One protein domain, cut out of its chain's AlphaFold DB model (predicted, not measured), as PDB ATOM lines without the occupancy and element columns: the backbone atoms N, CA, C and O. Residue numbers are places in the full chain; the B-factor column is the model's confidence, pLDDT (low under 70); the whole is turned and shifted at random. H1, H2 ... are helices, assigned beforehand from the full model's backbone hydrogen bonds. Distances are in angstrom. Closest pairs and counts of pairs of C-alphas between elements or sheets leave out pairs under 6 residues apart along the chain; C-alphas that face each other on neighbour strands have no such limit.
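What this domain is: This is residues 7 to 59 of the 70 residues of an uncharacterized protein of Ancylostoma duodenale (UniProt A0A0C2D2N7). A thin, open string of four helices, with the long helix H3 making much of its length; the short H1 and H2 lie one after the other before it, and after H3 residues 47 to 51 fold back into the short H4. The 53 printed residues have four named helices, H1 to H4 in order, and no named strand: all helix. The whole is extended, a rod spanning 56 by 16 by 16 A, with a radius of gyration of the C-alphas of 18.7 A.

Where its parts are: H1, residues 7 to 11, begins at C-alpha 7 (114.281, 138.655, 20.922). H2 is residues 16 to 23, 10.4 A long. H3, residues 28 to 46, is 26.6 A long. H4, residues 52 to 56, ends at C-alpha 56 (71.153, 153.893, 15.703).

How they stand to each other: H1 and H2 are only just apart, closest 8.4 A. H2 and H3 are apart. H3, with residues 40 to 44 alone, only just touches H4, with 3 pairs of C-alphas within 8 A; the closest are those of Met 44 and Thr 52, 6.2 A. In H1, H2, H3 and H4 every O i to N i+4 pair is within hydrogen-bond range.

The domain as a whole: The C-alphas farthest apart, Arg 11 and Asn 49, are 56.7 A apart. The printed part has no cut, and its three links are tight. The model's pLDDT is under 70 at residues 44 and 46 to 59.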
ATOM      1  N   LEU A   7     113.019 139.194  21.434       86.81
ATOM      2  CA  LEU A   7     114.281 138.655  20.922       86.81
ATOM      3  C   LEU A   7     114.270 137.119  20.851       86.81
ATOM      4  O   LEU A   7     114.680 136.547  19.844       86.81
ATOM      5  N   THR A   8     113.776 136.453  21.897       87.69
ATOM      6  CA  THR A   8     113.661 134.989  21.934       87.69
ATOM      7  C   THR A   8     112.623 134.492  20.935       87.69
ATOM      8  O   THR A   8     112.849 133.485  20.270       87.69
ATOM      9  N   GLN A   9     111.520 135.225  20.769       86.25
ATOM     10  CA  GLN A   9     110.496 134.911  19.775       86.25
ATOM     11  C   GLN A   9     111.061 134.936  18.347       86.25
ATOM     12  O   GLN A   9     110.846 133.984  17.598       86.25
ATOM     13  N   VAL A  10     111.789 136.000  17.983       88.00
ATOM     14  CA  VAL A  10     112.388 136.154  16.647       88.00
ATOM     15  C   VAL A  10     113.444 135.080  16.399       88.00
ATOM     16  O   VAL A  10     113.413 134.429  15.358       88.00
ATOM     17  N   ARG A  11     114.330 134.829  17.374       91.88
ATOM     18  CA  ARG A  11     115.372 133.791  17.270       91.88
ATOM     19  C   ARG A  11     114.801 132.384  17.101       91.88
ATOM     20  O   ARG A  11     115.368 131.589  16.366       91.88
ATOM     21  N   ALA A  12     113.689 132.085  17.769       89.88
ATOM     22  CA  ALA A  12     113.024 130.788  17.685       89.88
ATOM     23  C   ALA A  12     112.026 130.687  16.513       89.88
ATOM     24  O   ALA A  12     111.367 129.660  16.366       89.88
ATOM     25  N   GLY A  13     111.861 131.744  15.705       91.88
ATOM     26  CA  GLY A  13     110.899 131.764  14.598       91.88
ATOM     27  C   GLY A  13     109.442 131.586  15.043       91.88
ATOM     28  O   GLY A  13     108.600 131.123  14.270       91.88
ATOM     29  N   ILE A  14     109.122 131.919  16.297       89.25
ATOM     30  CA  ILE A  14     107.800 131.664  16.869       89.25
ATOM     31  C   ILE A  14     106.806 132.694  16.328       89.25
ATOM     32  O   ILE A  14     106.930 133.908  16.530       89.25
ATOM     33  N   ARG A  15     105.757 132.199  15.669       88.06
ATOM     34  CA  ARG A  15     104.687 133.041  15.128       88.06
ATOM     35  C   ARG A  15     103.865 133.674  16.251       88.06
ATOM     36  O   ARG A  15     103.566 133.050  17.269       88.06
ATOM     37  N   SER A  16     103.421 134.909  16.020       82.12
ATOM     38  CA  SER A  16     102.576 135.649  16.969       82.12
ATOM     39  C   SER A  16     101.264 134.915  17.292       82.12
ATOM     40  O   SER A  16     100.799 134.963  18.428       82.12
ATOM     41  N   SER A  17     100.690 134.181  16.331       82.88
ATOM     42  CA  SER A  17      99.475 133.376  16.534       82.88
ATOM     43  C   SER A  17      99.661 132.274  17.581       82.88
ATOM     44  O   SER A  17      98.799 132.093  18.439       82.88
ATOM     45  N   THR A  18     100.808 131.592  17.559       85.62
ATOM     46  CA  THR A  18     101.169 130.552  18.530       85.62
ATOM     47  C   THR A  18     101.288 131.132  19.935       85.62
ATOM     48  O   THR A  18     100.739 130.572  20.883       85.62
ATOM     49  N   LEU A  19     101.929 132.299  20.075       82.19
ATOM     50  CA  LEU A  19     102.003 132.985  21.365       82.19
ATOM     51  C   LEU A  19     100.617 133.371  21.875       82.19
ATOM     52  O   LEU A  19     100.312 133.081  23.023       82.19
ATOM     53  N   ARG A  20      99.755 133.946  21.026       79.06
ATOM     54  CA  ARG A  20      98.382 134.329  21.407       79.06
ATOM     55  C   ARG A  20      97.556 133.145  21.917       79.06
ATOM     56  O   ARG A  20      96.822 133.302  22.892       79.06
ATOM     57  N   GLN A  21      97.694 131.973  21.291       81.81
ATOM     58  CA  GLN A  21      97.060 130.736  21.760       81.81
ATOM     59  C   GLN A  21      97.584 130.314  23.139       81.81
ATOM     60  O   GLN A  21      96.786 129.993  24.019       81.81
ATOM     61  N   GLN A  22      98.902 130.356  23.356       81.00
ATOM     62  CA  GLN A  22      99.513 129.967  24.633       81.00
ATOM     63  C   GLN A  22      99.219 130.956  25.766       81.00
ATOM     64  O   GLN A  22      98.971 130.554  26.903       81.00
ATOM     65  N   THR A  23      99.231 132.257  25.477       78.12
ATOM     66  CA  THR A  23      99.017 133.309  26.475       78.12
ATOM     67  C   THR A  23      97.539 133.578  26.744       78.12
ATOM     68  O   THR A  23      97.230 134.355  27.648       78.12
ATOM     69  N   LYS A  24      96.624 132.956  25.978       72.50
ATOM     70  CA  LYS A  24      95.170 133.205  26.009       72.50
ATOM     71  C   LYS A  24      94.834 134.700  25.926       72.50
ATOM     72  O   LYS A  24      93.824 135.161  26.459       72.50
ATOM     73  N   THR A  25      95.705 135.482  25.285       72.06
ATOM     74  CA  THR A  25      95.535 136.930  25.176       72.06
ATOM     75  C   THR A  25      94.389 137.202  24.217       72.06
ATOM     76  O   THR A  25      94.407 136.735  23.077       72.06
ATOM     77  N   ARG A  26      93.386 137.960  24.672       76.06
ATOM     78  CA  ARG A  26      92.285 138.396  23.810       76.06
ATOM     79  C   ARG A  26      92.838 139.133  22.597       76.06
ATOM     80  O   ARG A  26      93.773 139.923  22.710       76.06
ATOM     81  N   ASP A  27      92.240 138.863  21.443       82.88
ATOM     82  CA  ASP A  27      92.569 139.599  20.235       82.88
ATOM     83  C   ASP A  27      92.303 141.097  20.448       82.88
ATOM     84  O   ASP A  27      91.234 141.496  20.919       82.88
ATOM     85  N   ALA A  28      93.305 141.919  20.140       83.38
ATOM     86  CA  ALA A  28      93.270 143.347  20.434       83.38
ATOM     87  C   ALA A  28      92.218 144.063  19.575       83.38
ATOM     88  O   ALA A  28      91.516 144.941  20.072       83.38
ATOM     89  N   ALA A  29      92.053 143.644  18.315       83.38
ATOM     90  CA  ALA A  29      91.063 144.221  17.416       83.38
ATOM     91  C   ALA A  29      89.635 143.834  17.836       83.38
ATOM     92  O   ALA A  29      88.748 144.687  17.868       83.38
ATOM     93  N   ALA A  30      89.412 142.578  18.228       86.25
ATOM     94  CA  ALA A  30      88.136 142.127  18.778       86.25
ATOM     95  C   ALA A  30      87.788 142.856  20.087       86.25
ATOM     96  O   ALA A  30      86.645 143.276  20.276       86.25
ATOM     97  N   TYR A  31      88.769 143.058  20.972       87.00
ATOM     98  CA  TYR A  31      88.569 143.810  22.211       87.00
ATOM     99  C   TYR A  31      88.234 145.283  21.940       87.00
ATOM    100  O   TYR A  31      87.279 145.799  22.520       87.00
ATOM    101  N   ALA A  32      88.947 145.940  21.020       86.25
ATOM    102  CA  ALA A  32      88.665 147.318  20.618       86.25
ATOM    103  C   ALA A  32      87.252 147.465  20.024       86.25
ATOM    104  O   ALA A  32      86.506 148.355  20.429       86.25
ATOM    105  N   LYS A  33      86.835 146.542  19.144       86.94
ATOM    106  CA  LYS A  33      85.467 146.516  18.591       86.94
ATOM    107  C   LYS A  33      84.404 146.416  19.689       86.94
ATOM    108  O   LYS A  33      83.453 147.192  19.695       86.94
ATOM    109  N   LEU A  34      84.577 145.494  20.638       87.06
ATOM    110  CA  LEU A  34      83.642 145.327  21.757       87.06
ATOM    111  C   LEU A  34      83.634 146.541  22.695       87.06
ATOM    112  O   LEU A  34      82.575 146.916  23.200       87.06
ATOM    113  N   SER A  35      84.792 147.160  22.921       86.38
ATOM    114  CA  SER A  35      84.915 148.386  23.713       86.38
ATOM    115  C   SER A  35      84.147 149.547  23.077       86.38
ATOM    116  O   SER A  35      83.368 150.206  23.761       86.38
ATOM    117  N   ASN A  36      84.264 149.731  21.758       86.38
ATOM    118  CA  ASN A  36      83.535 150.771  21.028       86.38
ATOM    119  C   ASN A  36      82.012 150.592  21.130       86.38
ATOM    120  O   ASN A  36      81.302 151.568  21.359       86.38
ATOM    121  N   ILE A  37      81.505 149.356  21.037       82.69
ATOM    122  CA  ILE A  37      80.067 149.063  21.206       82.69
ATOM    123  C   ILE A  37      79.602 149.398  22.629       82.69
ATOM    124  O   ILE A  37      78.548 150.004  22.818       82.69
ATOM    125  N   ARG A  38      80.390 149.030  23.646       86.69
ATOM    126  CA  ARG A  38      80.073 149.343  25.050       86.69
ATOM    127  C   ARG A  38      80.062 150.844  25.302       86.69
ATOM    128  O   ARG A  38      79.169 151.331  25.990       86.69
ATOM    129  N   TRP A  39      81.026 151.561  24.734       88.00
ATOM    130  CA  TRP A  39      81.112 153.009  24.850       88.00
ATOM    131  C   TRP A  39      79.939 153.695  24.145       88.00
ATOM    132  O   TRP A  39      79.275 154.521  24.759       88.00
ATOM    133  N   ALA A  40      79.582 153.271  22.929       81.44
ATOM    134  CA  ALA A  40      78.388 153.753  22.236       81.44
ATOM    135  C   ALA A  40      77.103 153.498  23.048       81.44
ATOM    136  O   ALA A  40      76.278 154.397  23.190       81.44
ATOM    137  N   GLY A  41      76.959 152.316  23.657       81.75
ATOM    138  CA  GLY A  41      75.841 152.015  24.557       81.75
ATOM    139  C   GLY A  41      75.822 152.879  25.824       81.75
ATOM    140  O   GLY A  41      74.750 153.243  26.306       81.75
ATOM    141  N   HIS A  42      76.991 153.246  26.358       79.88
ATOM    142  CA  HIS A  42      77.095 154.188  27.472       79.88
ATOM    143  C   HIS A  42      76.682 155.604  27.050       79.88
ATOM    144  O   HIS A  42      75.878 156.226  27.736       79.88
ATOM    145  N   VAL A  43      77.143 156.071  25.885       73.00
ATOM    146  CA  VAL A  43      76.763 157.367  25.296       73.00
ATOM    147  C   VAL A  43      75.254 157.433  25.024       73.00
ATOM    148  O   VAL A  43      74.626 158.433  25.363       73.00
ATOM    149  N   MET A  44      74.644 156.354  24.509       68.50
ATOM    150  CA  MET A  44      73.187 156.242  24.326       68.50
ATOM    151  C   MET A  44      72.405 156.387  25.638       68.50
ATOM    152  O   MET A  44      71.319 156.957  25.640       68.50
ATOM    153  N   ARG A  45      72.935 155.868  26.754       70.75
ATOM    154  CA  ARG A  45      72.302 155.997  28.078       70.75
ATOM    155  C   ARG A  45      72.452 157.394  28.675       70.75
ATOM    156  O   ARG A  45      71.668 157.751  29.545       70.75
ATOM    157  N   LEU A  46      73.463 158.150  28.243       67.19
ATOM    158  CA  LEU A  46      73.841 159.418  28.860       67.19
ATOM    159  C   LEU A  46      73.162 160.643  28.242       67.19
ATOM    160  O   LEU A  46      73.176 161.689  28.885       67.19
ATOM    161  N   ASN A  47      72.609 160.572  27.022       55.62
ATOM    162  CA  ASN A  47      72.188 161.797  26.341       55.62
ATOM    163  C   ASN A  47      70.859 161.720  25.572       55.62
ATOM    164  O   ASN A  47      70.628 160.842  24.746       55.62
ATOM    165  N   SER A  48      70.045 162.735  25.867       60.62
ATOM    166  CA  SER A  48      68.800 163.212  25.264       60.62
ATOM    167  C   SER A  48      68.554 162.881  23.781       60.62
ATOM    168  O   SER A  48      69.472 162.784  22.966       60.62
ATOM    169  N   ASN A  49      67.261 162.787  23.441       63.75
ATOM    170  CA  ASN A  49      66.605 162.293  22.215       63.75
ATOM    171  C   ASN A  49      67.222 162.706  20.859       63.75
ATOM    172  O   ASN A  49      66.848 162.170  19.818       63.75
ATOM    173  N   ARG A  50      68.150 163.666  20.843       62.38
ATOM    174  CA  ARG A  50      68.857 164.157  19.658       62.38
ATOM    175  C   ARG A  50      69.964 163.199  19.180       62.38
ATOM    176  O   ARG A  50      70.204 163.134  17.980       62.38
ATOM    177  N   TRP A  51      70.608 162.436  20.074       58.88
ATOM    178  CA  TRP A  51      71.738 161.550  19.716       58.88
ATOM    179  C   TRP A  51      71.351 160.097  19.424       58.88
ATOM    180  O   TRP A  51      72.106 159.386  18.763       58.88
ATOM    181  N   THR A  52      70.169 159.656  19.853       60.75
ATOM    182  CA  THR A  52      69.696 158.276  19.662       60.75
ATOM    183  C   THR A  52      69.673 157.876  18.183       60.75
ATOM    184  O   THR A  52      70.119 156.789  17.840       60.75
ATOM    185  N   ARG A  53      69.246 158.781  17.292       62.75
ATOM    186  CA  ARG A  53      69.118 158.510  15.852       62.75
ATOM    187  C   ARG A  53      70.471 158.332  15.152       62.75
ATOM    188  O   ARG A  53      70.679 157.320  14.502       62.75
ATOM    189  N   ALA A  54      71.413 159.254  15.366       61.38
ATOM    190  CA  ALA A  54      72.731 159.210  14.725       61.38
ATOM    191  C   ALA A  54      73.548 157.960  15.105       61.38
ATOM    192  O   ALA A  54      74.318 157.448  14.296       61.38
ATOM    193  N   VAL A  55      73.373 157.451  16.330       58.81
ATOM    194  CA  VAL A  55      74.051 156.230  16.786       58.81
ATOM    195  C   VAL A  55      73.286 154.967  16.356       58.81
ATOM    196  O   VAL A  55      73.924 153.971  16.027       58.81
ATOM    197  N   SER A  56      71.948 154.990  16.288       61.81
ATOM    198  CA  SER A  56      71.153 153.893  15.703       61.81
ATOM    199  C   SER A  56      71.419 153.700  14.211       61.81
ATOM    200  O   SER A  56      71.494 152.560  13.772       61.81
ATOM    201  N   ASP A  57      71.631 154.780  13.459       64.25
ATOM    202  CA  ASP A  57      71.998 154.712  12.039       64.25
ATOM    203  C   ASP A  57      73.414 154.115  11.838       64.25
ATOM    204  O   ASP A  57      73.717 153.561  10.783       64.25
ATOM    205  N   TRP A  58      74.279 154.182  12.863       64.31
ATOM    206  CA  TRP A  58      75.632 153.601  12.863       64.31
ATOM    207  C   TRP A  58      75.677 152.128  13.311       64.31
ATOM    208  O   TRP A  58      76.563 151.377  12.896       64.31
ATOM    209  N   ILE A  59      74.750 151.685  14.167       62.16
ATOM    210  CA  ILE A  59      74.662 150.281  14.594       62.16
ATOM    211  C   ILE A  59      73.846 149.506  13.549       62.16
ATOM    212  O   ILE A  59      72.701 149.861  13.291       62.16
TER     213      ILE A  59